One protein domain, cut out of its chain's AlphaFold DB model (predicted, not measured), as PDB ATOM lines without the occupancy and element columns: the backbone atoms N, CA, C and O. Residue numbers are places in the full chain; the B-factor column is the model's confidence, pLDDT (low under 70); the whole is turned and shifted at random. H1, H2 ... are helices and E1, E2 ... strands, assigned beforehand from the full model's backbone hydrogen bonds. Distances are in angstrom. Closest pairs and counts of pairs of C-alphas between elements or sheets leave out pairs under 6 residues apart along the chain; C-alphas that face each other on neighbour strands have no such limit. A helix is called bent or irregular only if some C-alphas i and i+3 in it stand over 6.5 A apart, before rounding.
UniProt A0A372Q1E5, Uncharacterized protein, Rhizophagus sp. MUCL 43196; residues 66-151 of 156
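What this domain is: This is residues 66 to 151 of the 156 residues of an uncharacterized protein of Rhizophagus sp. MUCL 43196 (UniProt A0A372Q1E5). Picture one twisted antiparallel sheet of four strands, E1, E2, E3 and E4, with the helices around it: H1 meets it with its first residues beside E2, short H2 sits by E3 and E4, and short H3 lies past the E4 edge. Between H1 and H2 a long loop, residues 84 to 100, swings wide. The printed part has 86 residues, with three named helices and four named strands in the order E1 H1 H2 E2 E3 E4 H3; its class is mixed, helices and strands. It is compact, with a radius of gyration of the C-alphas of 13.2 A, and spans 39 by 31 by 23 A.

Where its parts are: Start at the longest strand, E2, residues 113 to 121, which runs 23.9 A from C-alpha 113 at (15.623, -53.357, -5.328). E3, residues 130 to 135, covers 16.4 A, and E4, residues 140 to 142, covers 6.7 A. Find E1, residues 66 to 70, from C-alpha 66 at (3.345, -46.681, -20.593); it is 12.5 A long. H1, residues 72 to 83, is 18.8 A long and irregular, but only just: C-alphas 80 and 83 are 6.8 A apart. H2, residues 101 to 104, is 5.0 A long; H3, residues 146 to 150, is 5.6 A long and ends with C-alpha 150 at (4.384, -33.154, -1.745).

How they stand to each other: Read the sheet as E1 E2 E3 E4, with E1 and E4 its edge strands; from edge to edge the strands' lines turn by 72 degrees. E2, E3 and E4 form a meander, each strand the antiparallel neighbour of the one before, and E2 and E3, like E3 and E4, are a hairpin. Between E1 and E2, at 144 degrees, N 68 and O 118 are 2.9 A apart, within hydrogen-bond range. Between E2 and E3, at 160 degrees, look at N 117 and O 132, 2.8 A; between E3 and E4, also at 160 degrees, at N 133 and O 141, 2.8 A. H1 only grazes the sheet, with residues 72 to 75; its closest C-alphas with E2 are those of Ile 72 and Ile 116, 7.2 A. H2 only grazes it too; its closest C-alphas with E3 are those of Leu 101 and Tyr 131, 6.6 A. H1 and H2 are near each other, with 6 pairs of C-alphas within 10 A. H3 is not on the sheet, but only just, with 4 pairs of C-alphas within 10 A; its closest C-alphas with E4 are those of Leu 141 and Ile 147, 8.0 A. H3's O i to N i+4 pair is within hydrogen-bond range, as are 4 of 8 in H1; H2 is too short for one.

The domain as a whole: Look for the two C-alphas farthest apart at Val 89 and Asp 137, 39.2 A. The printed part, residues 66 to 151, has no cut. The link from H1 to H2, 17 residues, is long. The mean pLDDT of the printed part is 77.6, and residues 76 to 95 and 124 to 127 are under 70.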
ATOM      1  N   GLN A  66       3.083 -45.252 -20.568       89.19
ATOM      2  CA  GLN A  66       3.345 -46.681 -20.593       89.19
ATOM      3  C   GLN A  66       4.524 -46.986 -19.672       89.19
ATOM      4  O   GLN A  66       5.505 -46.235 -19.642       89.19
ATOM      5  N   ALA A  67       4.437 -48.106 -18.961       91.38
ATOM      6  CA  ALA A  67       5.485 -48.600 -18.086       91.38
ATOM      7  C   ALA A  67       6.069 -49.897 -18.654       91.38
ATOM      8  O   ALA A  67       5.332 -50.813 -19.017       91.38
ATOM      9  N   ASN A  68       7.396 -49.974 -18.722       92.44
ATOM     10  CA  ASN A  68       8.121 -51.171 -19.131       92.44
ATOM     11  C   ASN A  68       9.087 -51.582 -18.022       92.44
ATOM     12  O   ASN A  68       9.849 -50.747 -17.532       92.44
ATOM     13  N   LEU A  69       9.069 -52.859 -17.647       94.88
ATOM     14  CA  LEU A  69      10.041 -53.415 -16.713       94.88
ATOM     15  C   LEU A  69      11.418 -53.420 -17.383       94.88
ATOM     16  O   LEU A  69      11.565 -53.919 -18.500       94.88
ATOM     17  N   VAL A  70      12.417 -52.863 -16.706       93.38
ATOM     18  CA  VAL A  70      13.787 -52.752 -17.214       93.38
ATOM     19  C   VAL A  70      14.772 -53.363 -16.231       93.38
ATOM     20  O   VAL A  70      14.597 -53.316 -15.015       93.38
ATOM     21  N   SER A  71      15.836 -53.945 -16.775       89.44
ATOM     22  CA  SER A  71      16.972 -54.369 -15.957       89.44
ATOM     23  C   SER A  71      17.901 -53.189 -15.692       89.44
ATOM     24  O   SER A  71      18.031 -52.293 -16.524       89.44
ATOM     25  N   ILE A  72      18.603 -53.225 -14.565       82.81
ATOM     26  CA  ILE A  72      19.531 -52.166 -14.169       82.81
ATOM     27  C   ILE A  72      20.610 -51.871 -15.229       82.81
ATOM     28  O   ILE A  72      20.890 -50.712 -15.519       82.81
ATOM     29  N   ASN A  73      21.105 -52.913 -15.899       79.38
ATOM     30  CA  ASN A  73      22.110 -52.799 -16.959       79.38
ATOM     31  C   ASN A  73      21.592 -52.007 -18.172       79.38
ATOM     32  O   ASN A  73      22.326 -51.226 -18.761       79.38
ATOM     33  N   GLN A  74      20.313 -52.171 -18.535       76.81
ATOM     34  CA  GLN A  74      19.710 -51.428 -19.652       76.81
ATOM     35  C   GLN A  74      19.588 -49.931 -19.350       76.81
ATOM     36  O   GLN A  74      19.580 -49.119 -20.273       76.81
ATOM     37  N   VAL A  75      19.481 -49.555 -18.072       76.19
ATOM     38  CA  VAL A  75      19.349 -48.151 -17.677       76.19
ATOM     39  C   VAL A  75      20.699 -47.423 -17.711       76.19
ATOM     40  O   VAL A  75      20.745 -46.250 -18.087       76.19
ATOM     41  N   GLU A  76      21.803 -48.108 -17.392       65.81
ATOM     42  CA  GLU A  76      23.169 -47.560 -17.498       65.81
ATOM     43  C   GLU A  76      23.496 -47.098 -18.934       65.81
ATOM     44  O   GLU A  76      24.033 -46.002 -19.144       65.81
ATOM     45  N   ASP A  77      23.089 -47.887 -19.932       57.28
ATOM     46  CA  ASP A  77      23.314 -47.609 -21.359       57.28
ATOM     47  C   ASP A  77      22.500 -46.408 -21.887       57.28
ATOM     48  O   ASP A  77      22.900 -45.722 -22.835       57.28
ATOM     49  N   GLU A  78      21.345 -46.114 -21.288       63.88
ATOM     50  CA  GLU A  78      20.506 -44.984 -21.696       63.88
ATOM     51  C   GLU A  78      20.911 -43.668 -21.018       63.88
ATOM     52  O   GLU A  78      20.876 -42.610 -21.655       63.88
ATOM     53  N   GLU A  79      21.340 -43.700 -19.751       61.16
ATOM     54  CA  GLU A  79      21.780 -42.489 -19.045       61.16
ATOM     55  C   GLU A  79      23.102 -41.924 -19.590       61.16
ATOM     56  O   GLU A  79      23.295 -40.706 -19.617       61.16
ATOM     57  N   THR A  80      23.994 -42.766 -20.119       52.72
ATOM     58  CA  THR A  80      25.207 -42.296 -20.816       52.72
ATOM     59  C   THR A  80      24.881 -41.465 -22.067       52.72
ATOM     60  O   THR A  80      25.621 -40.537 -22.403       52.72
ATOM     61  N   ASN A  81      23.721 -41.696 -22.694       51.16
ATOM     62  CA  ASN A  81      23.195 -40.899 -23.809       51.16
ATOM     63  C   ASN A  81      22.433 -39.630 -23.370       51.16
ATOM     64  O   ASN A  81      22.127 -38.772 -24.204       51.16
ATOM     65  N   PHE A  82      22.164 -39.453 -22.071       52.16
ATOM     66  CA  PHE A  82      21.386 -38.331 -21.523       52.16
ATOM     67  C   PHE A  82      22.057 -36.964 -21.736       52.16
ATOM     68  O   PHE A  82      21.381 -35.935 -21.765       52.16
ATOM     69  N   ASN A  83      23.382 -36.943 -21.918       48.31
ATOM     70  CA  ASN A  83      24.161 -35.711 -22.073       48.31
ATOM     71  C   ASN A  83      24.189 -35.163 -23.516       48.31
ATOM     72  O   ASN A  83      24.549 -34.004 -23.700       48.31
ATOM     73  N   ASN A  84      23.786 -35.950 -24.525       40.84
ATOM     74  CA  ASN A  84      23.848 -35.542 -25.940       40.84
ATOM     75  C   ASN A  84      22.500 -35.081 -26.521       40.84
ATOM     76  O   ASN A  84      22.443 -34.580 -27.644       40.84
ATOM     77  N   GLY A  85      21.411 -35.209 -25.759       40.72
ATOM     78  CA  GLY A  85      20.100 -34.683 -26.125       40.72
ATOM     79  C   GLY A  85      20.009 -33.193 -25.820       40.72
ATOM     80  O   GLY A  85      19.584 -32.810 -24.730       40.72
ATOM     81  N   ILE A  86      20.424 -32.369 -26.784       38.12
ATOM     82  CA  ILE A  86      20.144 -30.930 -26.856       38.12
ATOM     83  C   ILE A  86      18.748 -30.640 -26.303       38.12
ATOM     84  O   ILE A  86      17.781 -31.260 -26.736       38.12
ATOM     85  N   PHE A  87      18.699 -29.689 -25.365       40.25
ATOM     86  CA  PHE A  87      17.578 -28.824 -24.987       40.25
ATOM     87  C   PHE A  87      16.377 -28.949 -25.944       40.25
ATOM     88  O   PHE A  87      16.215 -28.168 -26.881       40.25
ATOM     89  N   GLY A  88      15.567 -29.992 -25.744       37.12
ATOM     90  CA  GLY A  88      14.355 -30.216 -26.510       37.12
ATOM     91  C   GLY A  88      13.399 -29.094 -26.158       37.12
ATOM     92  O   GLY A  88      12.921 -29.056 -25.030       37.12
ATOM     93  N   VAL A  89      13.260 -28.155 -27.095       38.31
ATOM     94  CA  VAL A  89      12.217 -27.132 -27.248       38.31
ATOM     95  C   VAL A  89      11.320 -26.972 -26.014       38.31
ATOM     96  O   VAL A  89      10.514 -27.846 -25.701       38.31
ATOM     97  N   LEU A  90      11.486 -25.826 -25.339       44.00
ATOM     98  CA  LEU A  90      10.613 -25.280 -24.292       44.00
ATOM     99  C   LEU A  90       9.151 -25.734 -24.471       44.00
ATOM    100  O   LEU A  90       8.506 -25.357 -25.443       44.00
ATOM    101  N   GLY A  91       8.656 -26.543 -23.532       40.06
ATOM    102  CA  GLY A  91       7.266 -27.020 -23.522       40.06
ATOM    103  C   GLY A  91       6.971 -28.135 -22.510       40.06
ATOM    104  O   GLY A  91       5.816 -28.381 -22.187       40.06
ATOM    105  N   HIS A  92       7.993 -28.797 -21.952       48.44
ATOM    106  CA  HIS A  92       7.801 -29.983 -21.093       48.44
ATOM    107  C   HIS A  92       8.272 -29.829 -19.642       48.44
ATOM    108  O   HIS A  92       8.334 -30.808 -18.912       48.44
ATOM    109  N   SER A  93       8.591 -28.614 -19.185       51.12
ATOM    110  CA  SER A  93       9.353 -28.378 -17.942       51.12
ATOM    111  C   SER A  93       8.760 -28.922 -16.628       51.12
ATOM    112  O   SER A  93       9.451 -28.912 -15.615       51.12
ATOM    113  N   HIS A  94       7.496 -29.352 -16.605       52.12
ATOM    114  CA  HIS A  94       6.792 -29.789 -15.387       52.12
ATOM    115  C   HIS A  94       6.675 -31.307 -15.253       52.12
ATOM    116  O   HIS A  94       6.275 -31.801 -14.201       52.12
ATOM    117  N   ASP A  95       7.028 -32.036 -16.307       65.75
ATOM    118  CA  ASP A  95       7.026 -33.496 -16.350       65.75
ATOM    119  C   ASP A  95       8.400 -34.009 -16.786       65.75
ATOM    120  O   ASP A  95       8.567 -34.760 -17.741       65.75
ATOM    121  N   ILE A  96       9.423 -33.467 -16.129       76.12
ATOM    122  CA  ILE A  96      10.814 -33.872 -16.299       76.12
ATOM    123  C   ILE A  96      11.238 -34.559 -15.001       76.12
ATOM    124  O   ILE A  96      10.860 -34.092 -13.920       76.12
ATOM    125  N   PRO A  97      12.035 -35.641 -15.068       81.81
ATOM    126  CA  PRO A  97      12.679 -36.211 -13.891       81.81
ATOM    127  C   PRO A  97      13.365 -35.122 -13.054       81.81
ATOM    128  O   PRO A  97      14.202 -34.376 -13.564       81.81
ATOM    129  N   GLN A  98      12.996 -35.017 -11.777       84.50
ATOM    130  CA  GLN A  98      13.583 -34.058 -10.835       84.50
ATOM    131  C   GLN A  98      14.951 -34.523 -10.326       84.50
ATOM    132  O   GLN A  98      15.762 -33.712  -9.891       84.50
ATOM    133  N   ILE A  99      15.204 -35.829 -10.397       85.06
ATOM    134  CA  ILE A  99      16.453 -36.481 -10.009       85.06
ATOM    135  C   ILE A  99      16.783 -37.574 -11.033       85.06
ATOM    136  O   ILE A  99      15.878 -38.144 -11.650       85.06
ATOM    137  N   ARG A 100      18.072 -37.858 -11.248       87.56
ATOM    138  CA  ARG A 100      18.499 -39.003 -12.071       87.56
ATOM    139  C   ARG A 100      18.248 -40.304 -11.319       87.56
ATOM    140  O   ARG A 100      18.151 -40.291 -10.092       87.56
ATOM    141  N   LEU A 101      18.161 -41.432 -12.023       89.38
ATOM    142  CA  LEU A 101      17.912 -42.702 -11.343       89.38
ATOM    143  C   LEU A 101      19.069 -43.049 -10.399       89.38
ATOM    144  O   LEU A 101      18.827 -43.420  -9.257       89.38
ATOM    145  N   TRP A 102      20.317 -42.872 -10.832       88.38
ATOM    146  CA  TRP A 102      21.480 -43.194  -9.996       88.38
ATOM    147  C   TRP A 102      21.605 -42.303  -8.768       88.38
ATOM    148  O   TRP A 102      21.952 -42.787  -7.695       88.38
ATOM    149  N   ASP A 103      21.264 -41.024  -8.909       89.31
ATOM    150  CA  ASP A 103      21.231 -40.097  -7.781       89.31
ATOM    151  C   ASP A 103      20.127 -40.491  -6.782       89.31
ATOM    152  O   ASP A 103      20.336 -40.415  -5.574       89.31
ATOM    153  N   LEU A 104      18.972 -40.962  -7.274       89.94
ATOM    154  CA  LEU A 104      17.863 -41.466  -6.454       89.94
ATOM    155  C   LEU A 104      18.205 -42.783  -5.744       89.94
ATOM    156  O   LEU A 104      17.783 -42.999  -4.612       89.94
ATOM    157  N   LEU A 105      18.958 -43.658  -6.411       90.19
ATOM    158  CA  LEU A 105      19.411 -44.942  -5.875       90.19
ATOM    159  C   LEU A 105      20.642 -44.821  -4.973       90.19
ATOM    160  O   LEU A 105      21.075 -45.815  -4.389       90.19
ATOM    161  N   ASN A 106      21.223 -43.629  -4.849       90.81
ATOM    162  CA  ASN A 106      22.425 -43.434  -4.060       90.81
ATOM    163  C   ASN A 106      22.175 -43.798  -2.585       90.81
ATOM    164  O   ASN A 106      21.335 -43.203  -1.912       90.81
ATOM    165  N   GLY A 107      22.918 -44.786  -2.081       88.00
ATOM    166  CA  GLY A 107      22.762 -45.312  -0.722       88.00
ATOM    167  C   GLY A 107      21.744 -46.448  -0.573       88.00
ATOM    168  O   GLY A 107      21.619 -46.988   0.524       88.00
ATOM    169  N   ILE A 108      21.062 -46.853  -1.649       90.62
ATOM    170  CA  ILE A 108      20.173 -48.022  -1.668       90.62
ATOM    171  C   ILE A 108      20.973 -49.244  -2.123       90.62
ATOM    172  O   ILE A 108      21.689 -49.199  -3.124       90.62
ATOM    173  N   SER A 109      20.861 -50.361  -1.399       91.44
ATOM    174  CA  SER A 109      21.481 -51.608  -1.846       91.44
ATOM    175  C   SER A 109      20.751 -52.150  -3.070       91.44
ATOM    176  O   SER A 109      19.529 -52.276  -3.059       91.44
ATOM    177  N   TYR A 110      21.485 -52.594  -4.092       88.25
ATOM    178  CA  TYR A 110      20.879 -53.299  -5.230       88.25
ATOM    179  C   TYR A 110      20.114 -54.557  -4.810       88.25
ATOM    180  O   TYR A 110      19.144 -54.930  -5.459       88.25
ATOM    181  N   ASN A 111      20.509 -55.181  -3.697       91.25
ATOM    182  CA  ASN A 111      19.793 -56.325  -3.145       91.25
ATOM    183  C   ASN A 111      18.417 -55.953  -2.585       91.25
ATOM    184  O   ASN A 111      17.605 -56.856  -2.391       91.25
ATOM    185  N   ASP A 112      18.153 -54.678  -2.306       93.75
ATOM    186  CA  ASP A 112      16.870 -54.199  -1.787       93.75
ATOM    187  C   ASP A 112      15.917 -53.778  -2.910       93.75
ATOM    188  O   ASP A 112      14.720 -53.617  -2.672       93.75
ATOM    189  N   ILE A 113      16.420 -53.660  -4.141       93.50
ATOM    190  CA  ILE A 113      15.623 -53.357  -5.328       93.50
ATOM    191  C   ILE A 113      14.952 -54.638  -5.821       93.50
ATOM    192  O   ILE A 113      15.609 -55.648  -6.072       93.50
ATOM    193  N   THR A 114      13.631 -54.585  -5.975       94.69
ATOM    194  CA  THR A 114      12.835 -55.690  -6.527       94.69
ATOM    195  C   THR A 114      12.603 -55.480  -8.018       94.69
ATOM    196  O   THR A 114      12.865 -56.377  -8.815       94.69
ATOM    197  N   GLU A 115      12.157 -54.283  -8.406       95.06
ATOM    198  CA  GLU A 115      11.820 -53.958  -9.793       95.06
ATOM    199  C   GLU A 115      12.200 -52.516 -10.129       95.06
ATOM    200  O   GLU A 115      12.118 -51.621  -9.282       95.06
ATOM    201  N   ILE A 116      12.575 -52.294 -11.389       94.69
ATOM    202  CA  ILE A 116      12.763 -50.964 -11.963       94.69
ATOM    203  C   ILE A 116      11.868 -50.865 -13.195       94.69
ATOM    204  O   ILE A 116      11.966 -51.670 -14.119       94.69
ATOM    205  N   TRP A 117      11.005 -49.860 -13.214       95.06
ATOM    206  CA  TRP A 117      10.080 -49.593 -14.306       95.06
ATOM    207  C   TRP A 117      10.442 -48.283 -14.984       95.06
ATOM    208  O   TRP A 117      10.530 -47.237 -14.342       95.06
ATOM    209  N   LYS A 118      10.620 -48.333 -16.302       92.88
ATOM    210  CA  LYS A 118      10.758 -47.154 -17.149       92.88
ATOM    211  C   LYS A 118       9.377 -46.697 -17.591       92.88
ATOM    212  O   LYS A 118       8.677 -47.420 -18.301       92.88
ATOM    213  N   VAL A 119       9.011 -45.485 -17.205       90.62
ATOM    214  CA  VAL A 119       7.733 -44.854 -17.527       90.62
ATOM    215  C   VAL A 119       7.958 -43.779 -18.579       90.62
ATOM    216  O   VAL A 119       8.782 -42.885 -18.407       90.62
ATOM    217  N   SER A 120       7.249 -43.874 -19.698       87.25
ATOM    218  CA  SER A 120       7.408 -42.960 -20.832       87.25
ATOM    219  C   SER A 120       6.058 -42.538 -21.382       87.25
ATOM    220  O   SER A 120       5.085 -43.289 -21.305       87.25
ATOM    221  N   TYR A 121       6.002 -41.334 -21.940       84.50
ATOM    222  CA  TYR A 121       4.788 -40.822 -22.550       84.50
ATOM    223  C   TYR A 121       4.472 -41.589 -23.837       84.50
ATOM    224  O   TYR A 121       5.340 -41.737 -24.700       84.50
ATOM    225  N   ILE A 122       3.232 -42.054 -23.999       82.12
ATOM    226  CA  ILE A 122       2.846 -42.912 -25.134       82.12
ATOM    227  C   ILE A 122       3.003 -42.170 -26.466       82.12
ATOM    228  O   ILE A 122       3.439 -42.748 -27.462       82.12
ATOM    229  N   THR A 123       2.661 -40.880 -26.504       71.50
ATOM    230  CA  THR A 123       2.619 -40.112 -27.757       71.50
ATOM    231  C   THR A 123       3.902 -39.334 -28.046       71.50
ATOM    232  O   THR A 123       4.068 -38.835 -29.158       71.50
ATOM    233  N   SER A 124       4.840 -39.252 -27.094       69.69
ATOM    234  CA  SER A 124       6.057 -38.446 -27.232       69.69
ATOM    235  C   SER A 124       7.315 -39.284 -27.045       69.69
ATOM    236  O   SER A 124       7.725 -39.594 -25.929       69.69
ATOM    237  N   LYS A 125       7.992 -39.574 -28.161       64.31
ATOM    238  CA  LYS A 125       9.310 -40.234 -28.166       64.31
ATOM    239  C   LYS A 125      10.445 -39.328 -27.683       64.31
ATOM    240  O   LYS A 125      11.535 -39.818 -27.413       64.31
ATOM    241  N   THR A 126      10.211 -38.019 -27.627       63.78
ATOM    242  CA  THR A 126      11.187 -37.020 -27.172       63.78
ATOM    243  C   THR A 126      11.020 -36.679 -25.694       63.78
ATOM    244  O   THR A 126      11.905 -36.045 -25.118       63.78
ATOM    245  N   SER A 127       9.909 -37.093 -25.072       69.19
ATOM    246  CA  SER A 127       9.700 -36.943 -23.634       69.19
ATOM    247  C   SER A 127      10.739 -37.745 -22.855       69.19
ATOM    248  O   SER A 127      11.086 -38.879 -23.202       69.19
ATOM    249  N   LYS A 128      11.266 -37.139 -21.790       78.88
ATOM    250  CA  LYS A 128      12.196 -37.834 -20.903       78.88
ATOM    251  C   LYS A 128      11.420 -38.867 -20.101       78.88
ATOM    252  O   LYS A 128      10.370 -38.565 -19.548       78.88
ATOM    253  N   SER A 129      11.948 -40.084 -20.049       87.25
ATOM    254  CA  SER A 129      11.336 -41.147 -19.258       87.25
ATOM    255  C   SER A 129      11.567 -40.918 -17.768       87.25
ATOM    256  O   SER A 129      12.636 -40.469 -17.352       87.25
ATOM    257  N   HIS A 130      10.563 -41.261 -16.975       90.50
ATOM    258  CA  HIS A 130      10.674 -41.408 -15.536       90.50
ATOM    259  C   HIS A 130      11.056 -42.844 -15.186       90.50
ATOM    260  O   HIS A 130      10.817 -43.769 -15.962       90.50
ATOM    261  N   TYR A 131      11.640 -43.029 -14.008       92.56
ATOM    262  CA  TYR A 131      11.919 -44.351 -13.469       92.56
ATOM    263  C   TYR A 131      11.220 -44.508 -12.133       92.56
ATOM    264  O   TYR A 131      11.250 -43.593 -11.304       92.56
ATOM    265  N   ILE A 132      10.599 -45.667 -11.952       93.44
ATOM    266  CA  ILE A 132       9.994 -46.101 -10.703       93.44
ATOM    267  C   ILE A 132      10.785 -47.288 -10.191       93.44
ATOM    268  O   ILE A 132      11.047 -48.229 -10.936       93.44
ATOM    269  N   VAL A 133      11.157 -47.241  -8.923       93.88
ATOM    270  CA  VAL A 133      11.884 -48.305  -8.245       93.88
ATOM    271  C   VAL A 133      10.996 -48.833  -7.136       93.88
ATOM    272  O   VAL A 133      10.550 -48.065  -6.282       93.88
ATOM    273  N   ILE A 134      10.748 -50.139  -7.160       93.69
ATOM    274  CA  ILE A 134      10.035 -50.848  -6.099       93.69
ATOM    275  C   ILE A 134      11.071 -51.582  -5.257       93.69
ATOM    276  O   ILE A 134      11.837 -52.409  -5.764       93.69
ATOM    277  N   LEU A 135      11.087 -51.273  -3.965       93.88
ATOM    278  CA  LEU A 135      11.962 -51.898  -2.982       93.88
ATOM    279  C   LEU A 135      11.274 -53.097  -2.312       93.88
ATOM    280  O   LEU A 135      10.055 -53.259  -2.372       93.88
ATOM    281  N   LYS A 136      12.062 -53.965  -1.671       94.38
ATOM    282  CA  LYS A 136      11.569 -55.179  -0.988       94.38
ATOM    283  C   LYS A 136      10.582 -54.908   0.148       94.38
ATOM    284  O   LYS A 136       9.767 -55.770   0.464       94.38
ATOM    285  N   ASP A 137      10.663 -53.737   0.766       92.06
ATOM    286  CA  ASP A 137       9.741 -53.266   1.801       92.06
ATOM    287  C   ASP A 137       8.470 -52.618   1.223       92.06
ATOM    288  O   ASP A 137       7.680 -52.035   1.963       92.06
ATOM    289  N   VAL A 138       8.241 -52.761  -0.090       85.94
ATOM    290  CA  VAL A 138       7.103 -52.200  -0.837       85.94
ATOM    291  C   VAL A 138       7.172 -50.670  -0.955       85.94
ATOM    292  O   VAL A 138       6.239 -50.032  -1.442       85.94
ATOM    293  N   MET A 139       8.291 -50.048  -0.568       88.44
ATOM    294  CA  MET A 139       8.496 -48.627  -0.803       88.44
ATOM    295  C   MET A 139       8.672 -48.352  -2.301       88.44
ATOM    296  O   MET A 139       9.409 -49.048  -3.006       88.44
ATOM    297  N   LEU A 140       7.987 -47.310  -2.777       89.69
ATOM    298  CA  LEU A 140       8.019 -46.867  -4.164       89.69
ATOM    299  C   LEU A 140       8.757 -45.534  -4.266       89.69
ATOM    300  O   LEU A 140       8.385 -44.543  -3.636       89.69
ATOM    301  N   LEU A 141       9.797 -45.511  -5.093       91.75
ATOM    302  CA  LEU A 141      10.563 -44.318  -5.421       91.75
ATOM    303  C   LEU A 141      10.325 -43.950  -6.876       91.75
ATOM    304  O   LEU A 141      10.308 -44.819  -7.738       91.75
ATOM    305  N   CYS A 142      10.184 -42.661  -7.161       91.81
ATOM    306  CA  CYS A 142      10.037 -42.175  -8.526       91.81
ATOM    307  C   CYS A 142      10.970 -40.994  -8.768       91.81
ATOM    308  O   CYS A 142      11.060 -40.085  -7.940       91.81
ATOM    309  N   THR A 143      11.586 -40.940  -9.947       91.25
ATOM    310  CA  THR A 143      12.460 -39.826 -10.346       91.25
ATOM    311  C   THR A 143      11.739 -38.481 -10.458       91.25
ATOM    312  O   THR A 143      12.386 -37.442 -10.553       91.25
ATOM    313  N   CYS A 144      10.402 -38.452 -10.419       87.69
ATOM    314  CA  CYS A 144       9.648 -37.201 -10.298       87.69
ATOM    315  C   CYS A 144       9.668 -36.596  -8.878       87.69
ATOM    316  O   CYS A 144       9.273 -35.446  -8.727       87.69
ATOM    317  N   MET A 145      10.090 -37.346  -7.849       85.31
ATOM    318  CA  MET A 145      10.163 -36.920  -6.438       85.31
ATOM    319  C   MET A 145       8.846 -36.410  -5.822       85.31
ATOM    320  O   MET A 145       8.849 -35.781  -4.766       85.31
ATOM    321  N   PHE A 146       7.697 -36.703  -6.435       78.88
ATOM    322  CA  PHE A 146       6.411 -36.129  -6.027       78.88
ATOM    323  C   PHE A 146       5.962 -36.572  -4.625       78.88
ATOM    324  O   PHE A 146       5.539 -35.735  -3.828       78.88
ATOM    325  N   ILE A 147       6.138 -37.856  -4.288       76.06
ATOM    326  CA  ILE A 147       5.836 -38.388  -2.945       76.06
ATOM    327  C   ILE A 147       6.691 -37.690  -1.888       76.06
ATOM    328  O   ILE A 147       6.169 -37.237  -0.874       76.06
ATOM    329  N   VAL A 148       7.991 -37.548  -2.147       74.88
ATOM    330  CA  VAL A 148       8.938 -36.937  -1.206       74.88
ATOM    331  C   VAL A 148       8.646 -35.449  -1.013       74.88
ATOM    332  O   VAL A 148       8.654 -34.957   0.111       74.88
ATOM    333  N   ASN A 149       8.352 -34.736  -2.100       74.31
ATOM    334  CA  ASN A 149       8.226 -33.281  -2.073       74.31
ATOM    335  C   ASN A 149       6.827 -32.793  -1.679       74.31
ATOM    336  O   ASN A 149       6.697 -31.676  -1.185       74.31
ATOM    337  N   GLN A 150       5.778 -33.587  -1.922       73.81
ATOM    338  CA  GLN A 150       4.384 -33.154  -1.745       73.81
ATOM    339  C   GLN A 150       3.533 -34.107  -0.899       73.81
ATOM    340  O   GLN A 150       2.371 -33.802  -0.635       73.81
ATOM    341  N   GLY A 151       4.069 -35.257  -0.474       73.12
ATOM    342  CA  GLY A 151       3.325 -36.245   0.314       73.12
ATOM    343  C   GLY A 151       2.158 -36.890  -0.441       73.12
ATOM    344  O   GLY A 151       1.258 -37.452   0.178       73.12
TER     345      GLY A 151